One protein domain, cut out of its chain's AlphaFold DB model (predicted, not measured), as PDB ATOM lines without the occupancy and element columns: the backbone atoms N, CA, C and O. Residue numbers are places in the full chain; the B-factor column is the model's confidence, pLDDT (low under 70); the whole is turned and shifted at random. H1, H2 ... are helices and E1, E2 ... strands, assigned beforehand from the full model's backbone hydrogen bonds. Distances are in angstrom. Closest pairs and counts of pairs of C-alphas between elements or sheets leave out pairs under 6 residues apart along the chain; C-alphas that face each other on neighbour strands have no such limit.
ATOM      1  N   THR A  68     -93.325 -12.725 -13.617       91.19
ATOM      2  CA  THR A  68     -92.818 -11.538 -14.307       91.19
ATOM      3  C   THR A  68     -91.785 -10.764 -13.491       91.19
ATOM      4  O   THR A  68     -91.149  -9.870 -14.040       91.19
ATOM      5  N   LEU A  69     -91.606 -11.109 -12.211       94.00
ATOM      6  CA  LEU A  69     -90.605 -10.522 -11.326       94.00
ATOM      7  C   LEU A  69     -89.286 -11.315 -11.279       94.00
ATOM      8  O   LEU A  69     -88.346 -10.879 -10.624       94.00
ATOM      9  N   LEU A  70     -89.202 -12.472 -11.946       92.44
ATOM     10  CA  LEU A  70     -88.096 -13.437 -11.796       92.44
ATOM     11  C   LEU A  70     -87.058 -13.395 -12.925       92.44
ATOM     12  O   LEU A  70     -86.123 -14.192 -12.944       92.44
ATOM     13  N   SER A  71     -87.253 -12.516 -13.898       93.06
ATOM     14  CA  SER A  71     -86.345 -12.267 -15.019       93.06
ATOM     15  C   SER A  71     -86.160 -10.769 -15.166       93.06
ATOM     16  O   SER A  71     -87.038 -10.033 -14.734       93.06
ATOM     17  N   SER A  72     -85.081 -10.319 -15.806       96.38
ATOM     18  CA  SER A  72     -84.825  -8.886 -15.978       96.38
ATOM     19  C   SER A  72     -86.032  -8.132 -16.559       96.38
ATOM     20  O   SER A  72     -86.641  -8.561 -17.545       96.38
ATOM     21  N   PHE A  73     -86.401  -7.026 -15.914       96.25
ATOM     22  CA  PHE A  73     -87.443  -6.095 -16.338       96.25
ATOM     23  C   PHE A  73     -87.045  -4.657 -16.000       96.25
ATOM     24  O   PHE A  73     -86.253  -4.403 -15.090       96.25
ATOM     25  N   VAL A  74     -87.658  -3.688 -16.686       96.69
ATOM     26  CA  VAL A  74     -87.503  -2.269 -16.350       96.69
ATOM     27  C   VAL A  74     -88.193  -1.999 -15.013       96.69
ATOM     28  O   VAL A  74     -89.422  -2.027 -14.917       96.69
ATOM     29  N   LEU A  75     -87.414  -1.702 -13.969       96.25
ATOM     30  CA  LEU A  75     -87.891  -1.650 -12.579       96.25
ATOM     31  C   LEU A  75     -89.104  -0.719 -12.403       96.25
ATOM     32  O   LEU A  75     -90.093  -1.069 -11.755       96.25
ATOM     33  N   ARG A  76     -89.074   0.445 -13.061       94.50
ATOM     34  CA  ARG A  76     -90.165   1.430 -13.009       94.50
ATOM     35  C   ARG A  76     -91.476   0.934 -13.621       94.50
ATOM     36  O   ARG A  76     -92.536   1.340 -13.154       94.50
ATOM     37  N   GLU A  77     -91.430   0.090 -14.649       94.00
ATOM     38  CA  GLU A  77     -92.639  -0.430 -15.309       94.00
ATOM     39  C   GLU A  77     -93.415  -1.393 -14.404       94.00
ATOM     40  O   GLU A  77     -94.629  -1.528 -14.533       94.00
ATOM     41  N   LYS A  78     -92.727  -2.004 -13.433       92.69
ATOM     42  CA  LYS A  78     -93.319  -2.838 -12.377       92.69
ATOM     43  C   LYS A  78     -93.607  -2.071 -11.081       92.69
ATOM     44  O   LYS A  78     -93.933  -2.677 -10.067       92.69
ATOM     45  N   GLY A  79     -93.506  -0.741 -11.109       93.06
ATOM     46  CA  GLY A  79     -93.836   0.124  -9.976       93.06
ATOM     47  C   GLY A  79     -92.723   0.293  -8.941       93.06
ATOM     48  O   GLY A  79     -92.930   1.017  -7.968       93.06
ATOM     49  N   PHE A  80     -91.539  -0.297  -9.141       95.31
ATOM     50  CA  PHE A  80     -90.428  -0.105  -8.213       95.31
ATOM     51  C   PHE A  80     -89.879   1.331  -8.297       95.31
ATOM     52  O   PHE A  80     -89.739   1.900  -9.389       95.31
ATOM     53  N   PRO A  81     -89.496   1.937  -7.158       95.44
ATOM     54  CA  PRO A  81     -88.992   3.305  -7.079       95.44
ATOM     55  C   PRO A  81     -87.523   3.434  -7.536       95.44
ATOM     56  O   PRO A  81     -86.810   4.344  -7.118       95.44
ATOM     57  N   LEU A  82     -87.057   2.531  -8.401       95.62
ATOM     58  CA  LEU A  82     -85.673   2.412  -8.857       95.62
ATOM     59  C   LEU A  82     -85.603   2.535 -10.386       95.62
ATOM     60  O   LEU A  82     -86.539   2.188 -11.106       95.62
ATOM     61  N   ARG A  83     -84.505   3.085 -10.896       96.12
ATOM     62  CA  ARG A  83     -84.155   3.156 -12.319       96.12
ATOM     63  C   ARG A  83     -83.386   1.912 -12.730       96.12
ATOM     64  O   ARG A  83     -82.731   1.290 -11.907       96.12
ATOM     65  N   GLY A  84     -83.378   1.667 -14.034       95.88
ATOM     66  CA  GLY A  84     -82.638   0.567 -14.627       95.88
ATOM     67  C   GLY A  84     -83.468  -0.700 -14.729       95.88
ATOM     68  O   GLY A  84     -84.692  -0.688 -14.567       95.88
ATOM     69  N   GLU A  85     -82.753  -1.765 -15.032       97.94
ATOM     70  CA  GLU A  85     -83.253  -3.111 -15.232       97.94
ATOM     71  C   GLU A  85     -82.732  -4.020 -14.121       97.94
ATOM     72  O   GLU A  85     -81.672  -3.775 -13.530       97.94
ATOM     73  N   GLY A  86     -83.527  -5.023 -13.779       97.44
ATOM     74  CA  GLY A  86     -83.236  -5.941 -12.692       97.44
ATOM     75  C   GLY A  86     -84.376  -6.914 -12.455       97.44
ATOM     76  O   GLY A  86     -85.351  -6.941 -13.205       97.44
ATOM     77  N   TYR A  87     -84.254  -7.708 -11.399       96.94
ATOM     78  CA  TYR A  87     -85.259  -8.694 -11.024       96.94
ATOM     79  C   TYR A  87     -85.315  -8.905  -9.511       96.94
ATOM     80  O   TYR A  87     -84.423  -8.484  -8.772       96.94
ATOM     81  N   VAL A  88     -86.390  -9.541  -9.045       96.88
ATOM     82  CA  VAL A  88     -86.528  -9.986  -7.656       96.88
ATOM     83  C   VAL A  88     -85.788 -11.315  -7.505       96.88
ATOM     84  O   VAL A  88     -86.114 -12.296  -8.175       96.88
ATOM     85  N   GLU A  89     -84.804 -11.352  -6.614       96.00
ATOM     86  CA  GLU A  89     -84.012 -12.554  -6.305       96.00
ATOM     87  C   GLU A  89     -84.276 -13.110  -4.903       96.00
ATOM     88  O   GLU A  89     -83.760 -14.163  -4.535       96.00
ATOM     89  N   GLY A  90     -85.083 -12.405  -4.111       97.25
ATOM     90  CA  GLY A  90     -85.355 -12.804  -2.746       97.25
ATOM     91  C   GLY A  90     -86.407 -11.967  -2.043       97.25
ATOM     92  O   GLY A  90     -86.937 -10.988  -2.572       97.25
ATOM     93  N   PHE A  91     -86.652 -12.332  -0.791       97.62
ATOM     94  CA  PHE A  91     -87.405 -11.543   0.169       97.62
ATOM     95  C   PHE A  91     -86.619 -11.331   1.449       97.62
ATOM     96  O   PHE A  91     -85.813 -12.168   1.870       97.62
ATOM     97  N   ARG A  92     -86.903 -10.210   2.102       96.88
ATOM     98  CA  ARG A  92     -86.463  -9.893   3.457       96.88
ATOM     99  C   ARG A  92     -87.660  -9.518   4.310       96.88
ATOM    100  O   ARG A  92     -88.633  -8.959   3.816       96.88
ATOM    101  N   PHE A  93     -87.559  -9.792   5.596       96.25
ATOM    102  CA  PHE A  93     -88.498  -9.358   6.609       96.25
ATOM    103  C   PHE A  93     -87.740  -8.588   7.670       96.25
ATOM    104  O   PHE A  93     -86.767  -9.088   8.227       96.25
ATOM    105  N   LYS A  94     -88.166  -7.353   7.916       93.69
ATOM    106  CA  LYS A  94     -87.521  -6.464   8.876       93.69
ATOM    107  C   LYS A  94     -88.569  -5.562   9.502       93.69
ATOM    108  O   LYS A  94     -89.383  -4.978   8.794       93.69
ATOM    109  N   ASN A  95     -88.549  -5.432  10.828       92.50
ATOM    110  CA  ASN A  95     -89.447  -4.542  11.576       92.50
ATOM    111  C   ASN A  95     -90.942  -4.728  11.240       92.50
ATOM    112  O   ASN A  95     -91.686  -3.753  11.136       92.50
ATOM    113  N   GLY A  96     -91.387  -5.973  11.042       93.38
ATOM    114  CA  GLY A  96     -92.788  -6.268  10.725       93.38
ATOM    115  C   GLY A  96     -93.177  -6.064   9.259       93.38
ATOM    116  O   GLY A  96     -94.359  -6.168   8.943       93.38
ATOM    117  N   ARG A  97     -92.220  -5.759   8.375       96.44
ATOM    118  CA  ARG A  97     -92.463  -5.473   6.956       96.44
ATOM    119  C   ARG A  97     -91.710  -6.436   6.056       96.44
ATOM    120  O   ARG A  97     -90.584  -6.828   6.370       96.44
ATOM    121  N   THR A  98     -92.325  -6.766   4.927       97.06
ATOM    122  CA  THR A  98     -91.726  -7.573   3.862       97.06
ATOM    123  C   THR A  98     -91.124  -6.660   2.806       97.06
ATOM    124  O   THR A  98     -91.681  -5.617   2.469       97.06
ATOM    125  N   TYR A  99     -89.974  -7.058   2.283       98.12
ATOM    126  CA  TYR A  99     -89.276  -6.350   1.228       98.12
ATOM    127  C   TYR A  99     -88.875  -7.325   0.126       98.12
ATOM    128  O   TYR A  99     -88.282  -8.368   0.412       98.12
ATOM    129  N   ALA A 100     -89.128  -6.956  -1.125       97.69
ATOM    130  CA  ALA A 100     -88.567  -7.616  -2.291       97.69
ATOM    131  C   ALA A 100     -87.082  -7.254  -2.402       97.69
ATOM    132  O   ALA A 100     -86.723  -6.074  -2.430       97.69
ATOM    133  N   HIS A 101     -86.225  -8.269  -2.451       97.69
ATOM    134  CA  HIS A 101     -84.796  -8.118  -2.679       97.69
ATOM    135  C   HIS A 101     -84.547  -8.044  -4.188       97.69
ATOM    136  O   HIS A 101     -84.790  -9.003  -4.920       97.69
ATOM    137  N   ILE A 102     -84.130  -6.868  -4.641       97.44
ATOM    138  CA  ILE A 102     -83.908  -6.515  -6.036       97.44
ATOM    139  C   ILE A 102     -82.421  -6.573  -6.343       97.44
ATOM    140  O   ILE A 102     -81.639  -5.838  -5.732       97.44
ATOM    141  N   LEU A 103     -82.074  -7.360  -7.360       97.12
ATOM    142  CA  LEU A 103     -80.794  -7.269  -8.046       97.12
ATOM    143  C   LEU A 103     -80.936  -6.314  -9.231       97.12
ATOM    144  O   LEU A 103     -81.668  -6.602 -10.180       97.12
ATOM    145  N   CYS A 104     -80.259  -5.167  -9.185       97.00
ATOM    146  CA  CYS A 104     -80.284  -4.185 -10.266       97.00
ATOM    147  C   CYS A 104     -79.053  -4.313 -11.168       97.00
ATOM    148  O   CYS A 104     -77.943  -3.918 -10.810       97.00
ATOM    149  N   GLU A 105     -79.266  -4.807 -12.381       97.00
ATOM    150  CA  GLU A 105     -78.216  -5.086 -13.365       97.00
ATOM    151  C   GLU A 105     -77.587  -3.793 -13.903       97.00
ATOM    152  O   GLU A 105     -76.373  -3.712 -14.087       97.00
ATOM    153  N   THR A 106     -78.386  -2.736 -14.086       96.06
ATOM    154  CA  THR A 106     -77.902  -1.442 -14.608       96.06
ATOM    155  C   THR A 106     -76.910  -0.749 -13.671       96.06
ATOM    156  O   THR A 106     -76.058   0.010 -14.130       96.06
ATOM    157  N   PHE A 107     -77.002  -0.993 -12.363       93.75
ATOM    158  CA  PHE A 107     -76.183  -0.333 -11.348       93.75
ATOM    159  C   PHE A 107     -75.148  -1.286 -10.740       93.75
ATOM    160  O   PHE A 107     -74.958  -1.322  -9.529       93.75
ATOM    161  N   TYR A 108     -74.431  -2.014 -11.603       92.81
ATOM    162  CA  TYR A 108     -73.366  -2.952 -11.218       92.81
ATOM    163  C   TYR A 108     -73.857  -4.098 -10.326       92.81
ATOM    164  O   TYR A 108     -73.185  -4.448  -9.357       92.81
ATOM    165  N   PHE A 109     -75.015  -4.678 -10.660       94.00
ATOM    166  CA  PHE A 109     -75.630  -5.760  -9.880       94.00
ATOM    167  C   PHE A 109     -75.834  -5.360  -8.413       94.00
ATOM    168  O   PHE A 109     -75.490  -6.091  -7.488       94.00
ATOM    169  N   SER A 110     -76.341  -4.147  -8.191       95.88
ATOM    170  CA  SER A 110     -76.552  -3.635  -6.844       95.88
ATOM    171  C   SER A 110     -77.777  -4.251  -6.190       95.88
ATOM    172  O   SER A 110     -78.805  -4.469  -6.831       95.88
ATOM    173  N   HIS A 111     -77.665  -4.489  -4.887       95.81
ATOM    174  CA  HIS A 111     -78.681  -5.174  -4.098       95.81
ATOM    175  C   HIS A 111     -79.476  -4.179  -3.253       95.81
ATOM    176  O   HIS A 111     -78.919  -3.475  -2.403       95.81
ATOM    177  N   HIS A 112     -80.787  -4.122  -3.459       96.50
ATOM    178  CA  HIS A 112     -81.677  -3.208  -2.743       96.50
ATOM    179  C   HIS A 112     -82.924  -3.936  -2.269       96.50
ATOM    180  O   HIS A 112     -83.440  -4.793  -2.972       96.50
ATOM    181  N   CYS A 113     -83.444  -3.585  -1.098       97.38
ATOM    182  CA  CYS A 113     -84.719  -4.120  -0.631       97.38
ATOM    183  C   CYS A 113     -85.786  -3.030  -0.736       97.38
ATOM    184  O   CYS A 113     -85.619  -1.952  -0.172       97.38
ATOM    185  N   VAL A 114     -86.877  -3.303  -1.445       97.75
ATOM    186  CA  VAL A 114     -88.014  -2.383  -1.588       97.75
ATOM    187  C   VAL A 114     -89.217  -2.995  -0.889       97.75
ATOM    188  O   VAL A 114     -89.514  -4.164  -1.119       97.75
ATOM    189  N   GLU A 115     -89.900  -2.225  -0.041       98.00
ATOM    190  CA  GLU A 115     -91.087  -2.698   0.677       98.00
ATOM    191  C   GLU A 115     -92.125  -3.243  -0.312       98.00
ATOM    192  O   GLU A 115     -92.468  -2.597  -1.309       98.00
ATOM    193  N   SER A 116     -92.601  -4.456  -0.054       96.38
ATOM    194  CA  SER A 116     -93.473  -5.195  -0.958       96.38
ATOM    195  C   SER A 116     -94.593  -5.897  -0.207       96.38
ATOM    196  O   SER A 116     -94.506  -6.150   0.996       96.38
ATOM    197  N   ASP A 117     -95.638  -6.266  -0.939       93.56
ATOM    198  CA  ASP A 117     -96.609  -7.233  -0.446       93.56
ATOM    199  C   ASP A 117     -96.030  -8.664  -0.430       93.56
ATOM    200  O   ASP A 117     -94.858  -8.906  -0.745       93.56
ATOM    201  N   GLU A 118     -96.869  -9.630  -0.054       86.62
ATOM    202  CA  GLU A 118     -96.512 -11.050   0.037       86.62
ATOM    203  C   GLU A 118     -96.209 -11.702  -1.325       86.62
ATOM    204  O   GLU A 118     -95.650 -12.797  -1.362       86.62
ATOM    205  N   LYS A 119     -96.565 -11.050  -2.441       89.19
ATOM    206  CA  LYS A 119     -96.315 -11.521  -3.814       89.19
ATOM    207  C   LYS A 119     -95.090 -10.865  -4.453       89.19
ATOM    208  O   LYS A 119     -94.680 -11.258  -5.548       89.19
ATOM    209  N   GLY A 120     -94.498  -9.891  -3.764       91.88
ATOM    210  CA  GLY A 120     -93.337  -9.127  -4.204       91.88
ATOM    211  C   GLY A 120     -93.663  -7.888  -5.027       91.88
ATOM    212  O   GLY A 120     -92.748  -7.279  -5.582       91.88
ATOM    213  N   HIS A 121     -94.930  -7.473  -5.091       93.06
ATOM    214  CA  HIS A 121     -95.294  -6.208  -5.721       93.06
ATOM    215  C   HIS A 121     -94.966  -5.046  -4.782       93.06
ATOM    216  O   HIS A 121     -95.245  -5.092  -3.584       93.06
ATOM    217  N   CYS A 122     -94.345  -3.998  -5.326       94.50
ATOM    218  CA  CYS A 122     -93.915  -2.832  -4.558       94.50
ATOM    219  C   CYS A 122     -95.100  -2.140  -3.866       94.50
ATOM    220  O   CYS A 122     -96.097  -1.809  -4.514       94.50
ATOM    221  N   VAL A 123     -94.951  -1.820  -2.579       95.31
ATOM    222  CA  VAL A 123     -95.896  -0.963  -1.851       95.31
ATOM    223  C   VAL A 123     -95.685   0.494  -2.291       95.31
ATOM    224  O   VAL A 123     -94.572   1.017  -2.164       95.31
ATOM    225  N   PRO A 124     -96.710   1.197  -2.813       91.12
ATOM    226  CA  PRO A 124     -96.561   2.586  -3.239       91.12
ATOM    227  C   PRO A 124     -96.139   3.510  -2.090       91.12
ATOM    228  O   PRO A 124     -96.848   3.657  -1.101       91.12
ATOM    229  N   GLY A 125     -94.988   4.173  -2.244       89.62
ATOM    230  CA  GLY A 125     -94.433   5.042  -1.200       89.62
ATOM    231  C   GLY A 125     -93.877   4.296   0.017       89.62
ATOM    232  O   GLY A 125     -93.629   4.945   1.031       89.62
ATOM    233  N   GLY A 126     -93.695   2.976  -0.090       93.62
ATOM    234  CA  GLY A 126     -93.060   2.148   0.927       93.62
ATOM    235  C   GLY A 126     -91.570   2.445   1.107       93.62
ATOM    236  O   GLY A 126     -90.965   3.225   0.364       93.62
ATOM    237  N   ASP A 127     -90.998   1.824   2.131       96.56
ATOM    238  CA  ASP A 127     -89.600   1.994   2.513       96.56
ATOM    239  C   ASP A 127     -88.620   1.334   1.520       96.56
ATOM    240  O   ASP A 127     -88.959   0.389   0.803       96.56
ATOM    241  N   ILE A 128     -87.383   1.839   1.478       96.69
ATOM    242  CA  ILE A 128     -86.301   1.301   0.645       96.69
ATOM    243  C   ILE A 128     -85.043   1.168   1.497       96.69
ATOM    244  O   ILE A 128     -84.523   2.146   2.031       96.69
ATOM    245  N   ILE A 129     -84.496  -0.043   1.545       96.06
ATOM    246  CA  ILE A 129     -83.210  -0.325   2.171       96.06
ATOM    247  C   ILE A 129     -82.176  -0.456   1.057       96.06
ATOM    248  O   ILE A 129     -82.136  -1.446   0.322       96.06
ATOM    249  N   PHE A 130     -81.334   0.565   0.925       95.75
ATOM    250  CA  PHE A 130     -80.229   0.556  -0.028       95.75
ATOM    251  C   PHE A 130     -79.076  -0.331   0.445       95.75
ATOM    252  O   PHE A 130     -78.941  -0.656   1.628       95.75
ATOM    253  N   GLN A 131     -78.212  -0.698  -0.500       90.88
ATOM    254  CA  GLN A 131     -76.986  -1.430  -0.210       90.88
ATOM    255  C   GLN A 131     -76.116  -0.598   0.748       90.88
ATOM    256  O   GLN A 131     -75.938   0.601   0.540       90.88
ATOM    257  N   ARG A 132     -75.556  -1.222   1.795       85.69
ATOM    258  CA  ARG A 132     -74.900  -0.508   2.915       85.69
ATOM    259  C   ARG A 132     -73.771   0.450   2.513       85.69
ATOM    260  O   ARG A 132     -73.523   1.417   3.219       85.69
ATOM    261  N   ASN A 133     -73.061   0.169   1.424       89.12
ATOM    262  CA  ASN A 133     -71.902   0.942   0.968       89.12
ATOM    263  C   ASN A 133     -72.252   2.064  -0.026       89.12
ATOM    264  O   ASN A 133     -71.343   2.678  -0.583       89.12
ATOM    265  N   TRP A 134     -73.536   2.321  -0.278       93.25
ATOM    266  CA  TRP A 134     -73.965   3.372  -1.195       93.25
ATOM    267  C   TRP A 134     -74.022   4.739  -0.518       93.25
ATOM    268  O   TRP A 134     -74.564   4.890   0.574       93.25
ATOM    269  N   ASN A 135     -73.498   5.755  -1.203       93.69
ATOM    270  CA  ASN A 135     -73.614   7.152  -0.787       93.69
ATOM    271  C   ASN A 135     -74.851   7.841  -1.394       93.69
ATOM    272  O   ASN A 135     -75.490   7.328  -2.314       93.69
ATOM    273  N   GLU A 136     -75.150   9.052  -0.921       93.62
ATOM    274  CA  GLU A 136     -76.309   9.847  -1.354       93.62
ATOM    275  C   GLU A 136     -76.371  10.082  -2.868       93.62
ATOM    276  O   GLU A 136     -77.454  10.045  -3.447       93.62
ATOM    277  N   LYS A 137     -75.228  10.281  -3.541       93.44
ATOM    278  CA  LYS A 137     -75.205  10.498  -4.997       93.44
ATOM    279  C   LYS A 137     -75.611   9.239  -5.756       93.44
ATOM    280  O   LYS A 137     -76.305   9.335  -6.763       93.44
ATOM    281  N   GLN A 138     -75.175   8.068  -5.290       94.62
ATOM    282  CA  GLN A 138     -75.574   6.791  -5.883       94.62
ATOM    283  C   GLN A 138     -77.067   6.537  -5.652       94.62
ATOM    284  O   GLN A 138     -77.772   6.157  -6.586       94.62
ATOM    285  N   ILE A 139     -77.556   6.832  -4.444       95.06
ATOM    286  CA  ILE A 139     -78.979   6.744  -4.099       95.06
ATOM    287  C   ILE A 139     -79.821   7.668  -4.998       95.06
ATOM    288  O   ILE A 139     -80.778   7.208  -5.616       95.06
ATOM    289  N   ASP A 140     -79.453   8.943  -5.156       93.62
ATOM    290  CA  ASP A 140     -80.177   9.870  -6.045       93.62
ATOM    291  C   ASP A 140     -80.131   9.416  -7.516       93.62
ATOM    292  O   ASP A 140     -81.114   9.538  -8.251       93.62
ATOM    293  N   ALA A 141     -79.011   8.829  -7.950       93.69
ATOM    294  CA  ALA A 141     -78.847   8.355  -9.318       93.69
ATOM    295  C   ALA A 141     -79.766   7.172  -9.657       93.69
ATOM    296  O   ALA A 141     -80.307   7.148 -10.772       93.69
ATOM    297  N   ILE A 142     -79.943   6.219  -8.729       95.19
ATOM    298  CA  ILE A 142     -80.825   5.060  -8.928       95.19
ATOM    299  C   ILE A 142     -82.288   5.402  -8.687       95.19
ATOM    300  O   ILE A 142     -83.154   4.811  -9.325       95.19
ATOM    301  N   LEU A 143     -82.602   6.354  -7.809       94.50
ATOM    302  CA  LEU A 143     -83.988   6.647  -7.474       94.50
ATOM    303  C   LEU A 143     -84.789   7.069  -8.703       94.50
ATOM    304  O   LEU A 143     -84.387   7.893  -9.539       94.50
TER     305      LEU A 143
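AT A GLANCE: This is residues 68 to 143 of the 156 residues of an uncharacterized protein of Blautia wexlerae (UniProt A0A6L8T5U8). A strongly twisted sheet of three strands, E1, E2 and E3, makes the main body, with short H1 at the end where E1 begins and H2 off the sheet at the last printed residues. Between E3 and H2 a long stretch without a named element, residues 116 to 135, loops out and comes back alongside E3. The printed part has 76 residues, in the order H1, E1, E2, E3, H2; the sheet, E1 - E2 - E3, is antiparallel, and the class is mixed, with under half of the residues in named elements. The whole is compact, with a radius of gyration of the C-alphas of 11.2 A and spans of 29 by 27 by 19 A.

IN THESE COORDINATES: Find C-alpha 85 at (-83.253, -3.111, -15.232); from there E1, residues 85 to 94, runs 24.7 A and bends by 65 degrees at residue 90. E2, residues 97 to 104, runs 21.1 A, and E3, residues 110 to 115, runs 16.4 A. Look before E1 for H1, residues 75 to 78, 5.6 A long. H2, residues 136 to 142, is 10.0 A long and ends at C-alpha 142, (-80.825, 5.060, -8.928).

HOW THE PARTS SIT: Start with the meander E1, E2, E3, each strand the antiparallel neighbour of the one before. In the hairpin E1 and E2, N 89 and O 101 are 2.9 A apart, within hydrogen-bond range. In the hairpin E2 and E3, look at N 102 and O 112, 2.8 A. Residues 113 to 114 of E3 also pair antiparallel with residues 128 to 129. H1 only grazes the sheet, with residues 75 to 77; its closest C-alphas to E1 are those of Leu 75 and Glu 85, 5.5 A. H2 is not on the sheet, and is apart from H1, E1 and E2. In H2 every O i to N i+4 pair is within hydrogen-bond range; H1 is too short for such a pair.

THE WHOLE: The C-alphas of Glu 118 and Lys 137 are the two farthest apart, 30.7 A. The printed part has no cut, and the link from E3 to H2, 20 residues, is long. The mean pLDDT of the printed part is 94.8, and no printed residue is under 70.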